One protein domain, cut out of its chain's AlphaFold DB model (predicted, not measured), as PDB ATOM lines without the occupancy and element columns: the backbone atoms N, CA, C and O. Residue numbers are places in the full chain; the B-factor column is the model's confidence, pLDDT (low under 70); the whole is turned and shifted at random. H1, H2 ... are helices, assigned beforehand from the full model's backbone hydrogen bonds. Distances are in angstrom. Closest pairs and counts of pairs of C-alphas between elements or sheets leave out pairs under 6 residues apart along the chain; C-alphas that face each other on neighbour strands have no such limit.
ATOM      1  N   SER A  15     141.863 133.919 267.340       90.75
ATOM      2  CA  SER A  15     142.752 133.736 268.494       90.75
ATOM      3  C   SER A  15     144.139 134.336 268.221       90.75
ATOM      4  O   SER A  15     144.896 133.784 267.416       90.75
ATOM      5  N   PRO A  16     144.540 135.428 268.905       88.19
ATOM      6  CA  PRO A  16     145.828 136.080 268.656       88.19
ATOM      7  C   PRO A  16     147.030 135.191 268.998       88.19
ATOM      8  O   PRO A  16     148.069 135.271 268.346       88.19
ATOM      9  N   ILE A  17     146.887 134.328 270.009       91.69
ATOM     10  CA  ILE A  17     147.959 133.453 270.503       91.69
ATOM     11  C   ILE A  17     148.266 132.353 269.481       91.69
ATOM     12  O   ILE A  17     149.423 132.154 269.117       91.69
ATOM     13  N   ILE A  18     147.229 131.682 268.969       88.75
ATOM     14  CA  ILE A  18     147.384 130.601 267.982       88.75
ATOM     15  C   ILE A  18     147.938 131.160 266.670       88.75
ATOM     16  O   ILE A  18     148.884 130.604 266.112       88.75
ATOM     17  N   CYS A  19     147.416 132.304 266.219       87.75
ATOM     18  CA  CYS A  19     147.929 132.994 265.038       87.75
ATOM     19  C   CYS A  19     149.420 133.336 265.170       87.75
ATOM     20  O   CYS A  19     150.166 133.185 264.204       87.75
ATOM     21  N   ARG A  20     149.874 133.758 266.358       89.00
ATOM     22  CA  ARG A  20     151.283 134.085 266.603       89.00
ATOM     23  C   ARG A  20     152.186 132.853 266.552       89.00
ATOM     24  O   ARG A  20     153.174 132.882 265.828       89.00
ATOM     25  N   ILE A  21     151.804 131.760 267.218       90.25
ATOM     26  CA  ILE A  21     152.550 130.490 267.171       90.25
ATOM     27  C   ILE A  21     152.690 129.995 265.723       90.25
ATOM     28  O   ILE A  21     153.779 129.630 265.292       90.25
ATOM     29  N   LEU A  22     151.603 130.026 264.946       87.75
ATOM     30  CA  LEU A  22     151.621 129.598 263.544       87.75
ATOM     31  C   LEU A  22     152.506 130.489 262.665       87.75
ATOM     32  O   LEU A  22     153.198 129.984 261.781       87.75
ATOM     33  N   LEU A  23     152.497 131.804 262.893       87.75
ATOM     34  CA  LEU A  23     153.371 132.738 262.181       87.75
ATOM     35  C   LEU A  23     154.845 132.472 262.477       87.75
ATOM     36  O   LEU A  23     155.654 132.497 261.550       87.75
ATOM     37  N   ASP A  24     155.179 132.208 263.738       88.44
ATOM     38  CA  ASP A  24     156.548 131.922 264.152       88.44
ATOM     39  C   ASP A  24     157.019 130.583 263.563       88.44
ATOM     40  O   ASP A  24     158.079 130.525 262.942       88.44
ATOM     41  N   LEU A  25     156.180 129.540 263.592       85.69
ATOM     42  CA  LEU A  25     156.478 128.252 262.953       85.69
ATOM     43  C   LEU A  25     156.671 128.366 261.432       85.69
ATOM     44  O   LEU A  25     157.627 127.816 260.893       85.69
ATOM     45  N   ASN A  26     155.807 129.102 260.730       86.75
ATOM     46  CA  ASN A  26     155.914 129.303 259.276       86.75
ATOM     47  C   ASN A  26     157.157 130.112 258.874       86.75
ATOM     48  O   ASN A  26     157.601 130.023 257.732       86.75
ATOM     49  N   LYS A  27     157.707 130.922 259.785       83.62
ATOM     50  CA  LYS A  27     158.987 131.608 259.571       83.62
ATOM     51  C   LYS A  27     160.172 130.688 259.840       83.62
ATOM     52  O   LYS A  27     161.139 130.732 259.090       83.62
ATOM     53  N   SER A  28     160.104 129.878 260.892       84.06
ATOM     54  CA  SER A  28     161.200 128.987 261.281       84.06
ATOM     55  C   SER A  28     161.333 127.755 260.383       84.06
ATOM     56  O   SER A  28     162.432 127.231 260.242       84.06
ATOM     57  N   ILE A  29     160.237 127.293 259.775       81.50
ATOM     58  CA  ILE A  29     160.172 126.060 258.980       81.50
ATOM     59  C   ILE A  29     159.723 126.403 257.550       81.50
ATOM     60  O   ILE A  29     158.662 125.972 257.098       81.50
ATOM     61  N   ASP A  30     160.491 127.224 256.826       81.50
ATOM     62  CA  ASP A  30     160.225 127.518 255.407       81.50
ATOM     63  C   ASP A  30     161.187 126.738 254.492       81.50
ATOM     64  O   ASP A  30     162.244 127.253 254.130       81.50
ATOM     65  N   PRO A  31     160.831 125.517 254.045       82.75
ATOM     66  CA  PRO A  31     161.699 124.707 253.189       82.75
ATOM     67  C   PRO A  31     161.741 125.208 251.739       82.75
ATOM     68  O   PRO A  31     162.441 124.639 250.905       82.75
ATOM     69  N   LYS A  32     160.975 126.252 251.382       85.06
ATOM     70  CA  LYS A  32     160.859 126.714 249.989       85.06
ATOM     71  C   LYS A  32     162.206 127.107 249.387       85.06
ATOM     72  O   LYS A  32     162.425 126.845 248.208       85.06
ATOM     73  N   SER A  33     163.084 127.728 250.176       86.38
ATOM     74  CA  SER A  33     164.424 128.113 249.718       86.38
ATOM     75  C   SER A  33     165.271 126.888 249.378       86.38
ATOM     76  O   SER A  33     165.905 126.838 248.322       86.38
ATOM     77  N   ASP A  34     165.220 125.870 250.231       87.81
ATOM     78  CA  ASP A  34     165.998 124.645 250.061       87.81
ATOM     79  C   ASP A  34     165.469 123.818 248.891       87.81
ATOM     80  O   ASP A  34     166.244 123.361 248.056       87.81
ATOM     81  N   ILE A  35     164.144 123.713 248.752       89.69
ATOM     82  CA  ILE A  35     163.499 123.050 247.609       89.69
ATOM     83  C   ILE A  35     163.853 123.765 246.305       89.69
ATOM     84  O   ILE A  35     164.172 123.114 245.311       89.69
ATOM     85  N   LYS A  36     163.828 125.104 246.292       90.88
ATOM     86  CA  LYS A  36     164.226 125.883 245.117       90.88
ATOM     87  C   LYS A  36     165.698 125.651 244.779       90.88
ATOM     88  O   LYS A  36     166.024 125.444 243.616       90.88
ATOM     89  N   SER A  37     166.570 125.628 245.783       90.06
ATOM     90  CA  SER A  37     167.999 125.366 245.594       90.06
ATOM     91  C   SER A  37     168.246 123.953 245.065       90.06
ATOM     92  O   SER A  37     169.017 123.773 244.129       90.06
ATOM     93  N   PHE A  38     167.538 122.957 245.597       90.38
ATOM     94  CA  PHE A  38     167.566 121.586 245.095       90.38
ATOM     95  C   PHE A  38     167.115 121.512 243.631       90.38
ATOM     96  O   PHE A  38     167.794 120.911 242.796       90.38
ATOM     97  N   TYR A  39     166.000 122.168 243.302       91.44
ATOM     98  CA  TYR A  39     165.497 122.243 241.935       91.44
ATOM     99  C   TYR A  39     166.521 122.894 240.997       91.44
ATOM    100  O   TYR A  39     166.822 122.333 239.946       91.44
ATOM    101  N   ASP A  40     167.103 124.026 241.390       91.25
ATOM    102  CA  ASP A  40     168.073 124.764 240.578       91.25
ATOM    103  C   ASP A  40     169.399 123.991 240.401       91.25
ATOM    104  O   ASP A  40     170.026 124.087 239.345       91.25
ATOM    105  N   LEU A  41     169.823 123.195 241.391       89.19
ATOM    106  CA  LEU A  41     171.090 122.450 241.355       89.19
ATOM    107  C   LEU A  41     170.999 121.095 240.642       89.19
ATOM    108  O   LEU A  41     171.974 120.678 240.013       89.19
ATOM    109  N   ILE A  42     169.867 120.397 240.759       89.12
ATOM    110  CA  ILE A  42     169.727 119.011 240.290       89.12
ATOM    111  C   ILE A  42     168.727 118.898 239.143       89.12
ATOM    112  O   ILE A  42     169.001 118.232 238.146       89.12
ATOM    113  N   TRP A  43     167.562 119.530 239.264       88.00
ATOM    114  CA  TRP A  43     166.447 119.270 238.353       88.00
ATOM    115  C   TRP A  43     166.454 120.171 237.115       88.00
ATOM    116  O   TRP A  43     166.144 119.730 236.011       88.00
ATOM    117  N   ASN A  44     166.833 121.436 237.280       90.12
ATOM    118  CA  ASN A  44     166.874 122.411 236.205       90.12
ATOM    119  C   ASN A  44     168.161 122.265 235.384       90.12
ATOM    120  O   ASN A  44     169.219 122.744 235.783       90.12
ATOM    121  N   LEU A  45     168.065 121.667 234.194       86.44
ATOM    122  CA  LEU A  45     169.209 121.438 233.301       86.44
ATOM    123  C   LEU A  45     169.985 122.712 232.929       86.44
ATOM    124  O   LEU A  45     171.185 122.625 232.677       86.44
ATOM    125  N   ASN A  46     169.345 123.886 232.920       87.31
ATOM    126  CA  ASN A  46     170.011 125.148 232.577       87.31
ATOM    127  C   ASN A  46     170.958 125.630 233.684       87.31
ATOM    128  O   ASN A  46     171.995 126.223 233.392       87.31
ATOM    129  N   THR A  47     170.613 125.371 234.946       87.94
ATOM    130  CA  THR A  47     171.362 125.834 236.126       87.94
ATOM    131  C   THR A  47     172.103 124.715 236.849       87.94
ATOM    132  O   THR A  47     172.980 125.009 237.660       87.94
ATOM    133  N   ALA A  48     171.803 123.454 236.526       87.19
ATOM    134  CA  ALA A  48     172.433 122.284 237.114       87.19
ATOM    135  C   ALA A  48     173.947 122.285 236.879       87.19
ATOM    136  O   ALA A  48     174.434 122.676 235.808       87.19
ATOM    137  N   LYS A  49     174.676 121.826 237.900       85.62
ATOM    138  CA  LYS A  49     176.142 121.731 237.939       85.62
ATOM    139  C   LYS A  49     176.571 120.435 238.617       85.62
ATOM    140  O   LYS A  49     175.851 119.922 239.477       85.62
ATOM    141  N   GLY A  50     177.744 119.921 238.242       87.00
ATOM    142  CA  GLY A  50     178.333 118.722 238.851       87.00
ATOM    143  C   GLY A  50     177.359 117.538 238.921       87.00
ATOM    144  O   GLY A  50     176.881 117.066 237.890       87.00
ATOM    145  N   ILE A  51     177.016 117.119 240.148       86.62
ATOM    146  CA  ILE A  51     176.193 115.930 240.449       86.62
ATOM    147  C   ILE A  51     174.835 115.954 239.733       86.62
ATOM    148  O   ILE A  51     174.372 114.914 239.265       86.62
ATOM    149  N   GLY A  52     174.195 117.125 239.624       89.19
ATOM    150  CA  GLY A  52     172.908 117.250 238.938       89.19
ATOM    151  C   GLY A  52     173.004 116.868 237.461       89.19
ATOM    152  O   GLY A  52     172.197 116.091 236.957       89.19
ATOM    153  N   LEU A  53     174.043 117.352 236.778       91.31
ATOM    154  CA  LEU A  53     174.305 116.998 235.383       91.31
ATOM    155  C   LEU A  53     174.687 115.522 235.242       91.31
ATOM    156  O   LEU A  53     174.224 114.867 234.313       91.31
ATOM    157  N   ASP A  54     175.478 114.981 236.168       90.44
ATOM    158  CA  ASP A  54     175.900 113.576 236.129       90.44
ATOM    159  C   ASP A  54     174.711 112.616 236.296       90.44
ATOM    160  O   ASP A  54     174.662 111.563 235.658       90.44
ATOM    161  N   PHE A  55     173.714 112.993 237.104       92.56
ATOM    162  CA  PHE A  55     172.453 112.261 237.211       92.56
ATOM    163  C   PHE A  55     171.717 112.215 235.866       92.56
ATOM    164  O   PHE A  55     171.372 111.133 235.390       92.56
ATOM    165  N   TRP A  56     171.531 113.366 235.212       91.88
ATOM    166  CA  TRP A  56     170.883 113.422 233.898       91.88
ATOM    167  C   TRP A  56     171.681 112.703 232.808       91.88
ATOM    168  O   TRP A  56     171.083 112.055 231.949       91.88
ATOM    169  N   GLY A  57     173.014 112.744 232.871       90.00
ATOM    170  CA  GLY A  57     173.897 111.954 232.013       90.00
ATOM    171  C   GLY A  57     173.576 110.461 232.085       90.00
ATOM    172  O   GLY A  57     173.302 109.834 231.059       90.00
ATOM    173  N   LYS A  58     173.480 109.912 233.302       90.81
ATOM    174  CA  LYS A  58     173.085 108.511 233.523       90.81
ATOM    175  C   LYS A  58     171.693 108.204 232.973       90.81
ATOM    176  O   LYS A  58     171.513 107.162 232.349       90.81
ATOM    177  N   VAL A  59     170.731 109.114 233.150       91.25
ATOM    178  CA  VAL A  59     169.360 108.951 232.630       91.25
ATOM    179  C   VAL A  59     169.343 108.842 231.101       91.25
ATOM    180  O   VAL A  59     168.636 107.998 230.556       91.25
ATOM    181  N   VAL A  60     170.125 109.661 230.389       89.44
ATOM    182  CA  VAL A  60     170.181 109.618 228.914       89.44
ATOM    183  C   VAL A  60     171.190 108.596 228.367       89.44
ATOM    184  O   VAL A  60     171.247 108.371 227.152       89.44
ATOM    185  N   GLY A  61     171.968 107.954 229.244       88.69
ATOM    186  CA  GLY A  61     172.965 106.939 228.910       88.69
ATOM    187  C   GLY A  61     174.236 107.523 228.292       88.69
ATOM    188  O   GLY A  61     174.641 107.094 227.203       88.69
ATOM    189  N   ILE A  62     174.811 108.543 228.934       89.00
ATOM    190  CA  ILE A  62     176.138 109.104 228.637       89.00
ATOM    191  C   ILE A  62     176.899 109.394 229.934       89.00
ATOM    192  O   ILE A  62     176.300 109.772 230.938       89.00
ATOM    193  N   ASP A  63     178.222 109.292 229.872       87.19
ATOM    194  CA  ASP A  63     179.125 109.647 230.966       87.19
ATOM    195  C   ASP A  63     179.960 110.882 230.609       87.19
ATOM    196  O   ASP A  63     180.161 111.208 229.437       87.19
ATOM    197  N   ASP A  97     181.075 121.299 232.407       86.56
ATOM    198  CA  ASP A  97     179.623 121.280 232.636       86.56
ATOM    199  C   ASP A  97     178.821 121.776 231.424       86.56
ATOM    200  O   ASP A  97     177.787 121.203 231.086       86.56
ATOM    201  N   GLU A  98     179.299 122.812 230.734       88.94
ATOM    202  CA  GLU A  98     178.611 123.382 229.571       88.94
ATOM    203  C   GLU A  98     178.590 122.429 228.367       88.94
ATOM    204  O   GLU A  98     177.542 122.206 227.756       88.94
ATOM    205  N   MET A  99     179.733 121.807 228.060       87.12
ATOM    206  CA  MET A  99     179.842 120.831 226.971       87.12
ATOM    207  C   MET A  99     178.996 119.595 227.272       87.12
ATOM    208  O   MET A  99     178.268 119.104 226.407       87.12
ATOM    209  N   PHE A 100     179.043 119.135 228.521       90.31
ATOM    210  CA  PHE A 100     178.278 117.981 228.961       90.31
ATOM    211  C   PHE A 100     176.765 118.241 228.912       90.31
ATOM    212  O   PHE A 100     176.014 117.400 228.424       90.31
ATOM    213  N   ARG A 101     176.307 119.441 229.294       91.56
ATOM    214  CA  ARG A 101     174.898 119.851 229.173       91.56
ATOM    215  C   ARG A 101     174.393 119.772 227.730       91.56
ATOM    216  O   ARG A 101     173.333 119.201 227.479       91.56
ATOM    217  N   ASN A 102     175.156 120.301 226.775       90.00
ATOM    218  CA  ASN A 102     174.780 120.237 225.360       90.00
ATOM    219  C   ASN A 102     174.711 118.788 224.856       90.00
ATOM    220  O   ASN A 102     173.797 118.430 224.111       90.00
ATOM    221  N   MET A 103     175.626 117.931 225.312       88.50
ATOM    222  CA  MET A 103     175.620 116.507 224.984       88.50
ATOM    223  C   MET A 103     174.393 115.781 225.556       88.50
ATOM    224  O   MET A 103     173.795 114.970 224.847       88.50
ATOM    225  N   ILE A 104     173.975 116.104 226.788       90.94
ATOM    226  CA  ILE A 104     172.736 115.583 227.391       90.94
ATOM    227  C   ILE A 104     171.539 115.944 226.514       90.94
ATOM    228  O   ILE A 104     170.763 115.057 226.161       90.94
ATOM    229  N   PHE A 105     171.407 117.210 226.103       89.94
ATOM    230  CA  PHE A 105     170.309 117.633 225.231       89.94
ATOM    231  C   PHE A 105     170.323 116.899 223.889       89.94
ATOM    232  O   PHE A 105     169.297 116.360 223.482       89.94
ATOM    233  N   MET A 106     171.477 116.800 223.227       86.56
ATOM    234  CA  MET A 106     171.592 116.081 221.954       86.56
ATOM    235  C   MET A 106     171.257 114.591 222.093       86.56
ATOM    236  O   MET A 106     170.585 114.021 221.231       86.56
ATOM    237  N   LYS A 107     171.697 113.946 223.180       87.25
ATOM    238  CA  LYS A 107     171.389 112.537 223.440       87.25
ATOM    239  C   LYS A 107     169.909 112.340 223.755       87.25
ATOM    240  O   LYS A 107     169.299 111.432 223.199       87.25
ATOM    241  N   ALA A 108     169.327 113.193 224.593       90.12
ATOM    242  CA  ALA A 108     167.901 113.167 224.895       90.12
ATOM    243  C   ALA A 108     167.066 113.332 223.618       90.12
ATOM    244  O   ALA A 108     166.161 112.539 223.370       90.12
ATOM    245  N   MET A 109     167.429 114.290 222.759       86.25
ATOM    246  CA  MET A 109     166.802 114.473 221.448       86.25
ATOM    247  C   MET A 109     166.902 113.202 220.603       86.25
ATOM    248  O   MET A 109     165.884 112.718 220.118       86.25
ATOM    249  N   LYS A 110     168.099 112.613 220.474       82.44
ATOM    250  CA  LYS A 110     168.287 111.340 219.759       82.44
ATOM    251  C   LYS A 110     167.381 110.231 220.308       82.44
ATOM    252  O   LYS A 110     166.855 109.460 219.516       82.44
ATOM    253  N   ASN A 111     167.230 110.134 221.629       85.31
ATOM    254  CA  ASN A 111     166.429 109.089 222.268       85.31
ATOM    255  C   ASN A 111     164.915 109.277 222.039       85.31
ATOM    256  O   ASN A 111     164.195 108.286 221.994       85.31
ATOM    257  N   ILE A 112     164.434 110.520 221.912       85.00
ATOM    258  CA  ILE A 112     163.003 110.837 221.742       85.00
ATOM    259  C   ILE A 112     162.589 110.867 220.260       85.00
ATOM    260  O   ILE A 112     161.439 110.577 219.933       85.00
ATOM    261  N   ILE A 113     163.495 111.220 219.344       78.38
ATOM    262  CA  ILE A 113     163.182 111.289 217.912       78.38
ATOM    263  C   ILE A 113     162.945 109.877 217.357       78.38
ATOM    264  O   ILE A 113     163.812 109.009 217.437       78.38
ATOM    265  N   TYR A 114     161.790 109.676 216.712       61.16
ATOM    266  CA  TYR A 114     161.484 108.465 215.952       61.16
ATOM    267  C   TYR A 114     162.516 108.281 214.841       61.16
ATOM    268  O   TYR A 114     162.584 109.050 213.878       61.16
ATOM    269  N   THR A 115     163.367 107.274 214.994       56.62
ATOM    270  CA  THR A 115     164.493 107.057 214.097       56.62
ATOM    271  C   THR A 115     163.995 106.535 212.747       56.62
ATOM    272  O   THR A 115     163.845 105.335 212.544       56.62
ATOM    273  N   THR A 116     163.783 107.425 211.781       56.16
ATOM    274  CA  THR A 116     164.120 107.101 210.390       56.16
ATOM    275  C   THR A 116     165.487 107.723 210.155       56.16
ATOM    276  O   THR A 116     165.668 108.906 210.449       56.16
ATOM    277  N   ALA A 117     166.467 106.951 209.678       59.41
ATOM    278  CA  ALA A 117     167.849 107.420 209.517       59.41
ATOM    279  C   ALA A 117     167.941 108.762 208.759       59.41
ATOM    280  O   ALA A 117     168.782 109.590 209.090       59.41
ATOM    281  N   ALA A 118     167.012 109.022 207.830       62.72
ATOM    282  CA  ALA A 118     166.881 110.291 207.114       62.72
ATOM    283  C   ALA A 118     166.620 111.508 208.027       62.72
ATOM    284  O   ALA A 118     167.292 112.525 207.874       62.72
ATOM    285  N   ASN A 119     165.718 111.411 209.011       63.97
ATOM    286  CA  ASN A 119     165.432 112.515 209.941       63.97
ATOM    287  C   ASN A 119     166.618 112.803 210.869       63.97
ATOM    288  O   ASN A 119     166.902 113.956 211.185       63.97
ATOM    289  N   PHE A 120     167.339 111.758 211.280       60.06
ATOM    290  CA  PHE A 120     168.555 111.902 212.078       60.06
ATOM    291  C   PHE A 120     169.695 112.529 211.256       60.06
ATOM    292  O   PHE A 120     170.317 113.496 211.687       60.06
ATOM    293  N   ILE A 121     169.945 112.031 210.039       63.66
ATOM    294  CA  ILE A 121     170.990 112.548 209.140       63.66
ATOM    295  C   ILE A 121     170.687 113.986 208.700       63.66
ATOM    296  O   ILE A 121     171.605 114.800 208.660       63.66
ATOM    297  N   GLY A 122     169.425 114.338 208.436       66.12
ATOM    298  CA  GLY A 122     169.025 115.710 208.103       66.12
ATOM    299  C   GLY A 122     169.329 116.715 209.220       66.12
ATOM    300  O   GLY A 122     169.750 117.836 208.944       66.12
ATOM    301  N   LEU A 123     169.205 116.296 210.483       61.59
ATOM    302  CA  LEU A 123     169.528 117.123 211.648       61.59
ATOM    303  C   LEU A 123     171.048 117.339 211.804       61.59
ATOM    304  O   LEU A 123     171.499 118.449 212.085       61.59
ATOM    305  N   PHE A 124     171.851 116.289 211.596       61.09
ATOM    306  CA  PHE A 124     173.309 116.337 211.779       61.09
ATOM    307  C   PHE A 124     174.098 116.731 210.522       61.09
ATOM    308  O   PHE A 124     175.262 117.112 210.639       61.09
ATOM    309  N   GLY A 125     173.488 116.717 209.334       57.47
ATOM    310  CA  GLY A 125     174.119 117.111 208.069       57.47
ATOM    311  C   GLY A 125     174.609 118.565 208.049       57.47
ATOM    312  O   GLY A 125     175.577 118.878 207.356       57.47
ATOM    313  N   ASN A 126     174.012 119.425 208.880       52.16
ATOM    314  CA  ASN A 126     174.415 120.821 209.064       52.16
ATOM    315  C   ASN A 126     175.424 121.029 210.210       52.16
ATOM    316  O   ASN A 126     175.964 122.124 210.367       52.16
TER     317      ASN A 126
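AT A GLANCE: This is residues 15 to 63 and 97 to 126 of the 137 residues of the protein "Protein of uncharacterized function (DUF2612)" of Actinobacillus seminis (UniProt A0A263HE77). Begin at residue 15: an arm, residues 15 to 35 with H1, sticks out from a small body where H3 and H4 lie side by side and residues 41 to 43 of H2 pack on H3; H5 lies at the far end. The printed part has 79 residues, with five named helices, H1 to H5 in order, and no named strand: all helix. It is extended, with a radius of gyration of the C-alphas of 21.3 A and spans of 70 by 24 by 20 A.

HOW THE PARTS SIT: H1, residues 16 to 28, touches no helix. H2, residues 32 to 43, touches H3, residues 51 to 60, with residues 41 to 43 alone; the closest C-alphas, of Ile 42 and Gly 52, are 3.9 A apart. H3 touches H4, residues 97 to 112, at a shallow tilt of 24 degrees, the same way; look at the closest C-alphas, of Val 60 and Ala 108, 5.8 A apart. H4 and H5, residues 117 to 124, are close but not clearly touching. In H1 to H5 every O i to N i+4 pair is within hydrogen-bond range.

IN THESE COORDINATES: Find C-alpha 16 at (145.828, 136.080, 268.656); H1 runs 18.5 A from there. H4 runs 22.4 A to C-alpha 112 at (163.003, 110.837, 221.742).

THE WHOLE: Residues 64 to 96 are cut out; C-alphas 63 and 97 are 11.8 A apart. Of the links printed whole, none is long. Residues 114 to 126 have pLDDT under 70.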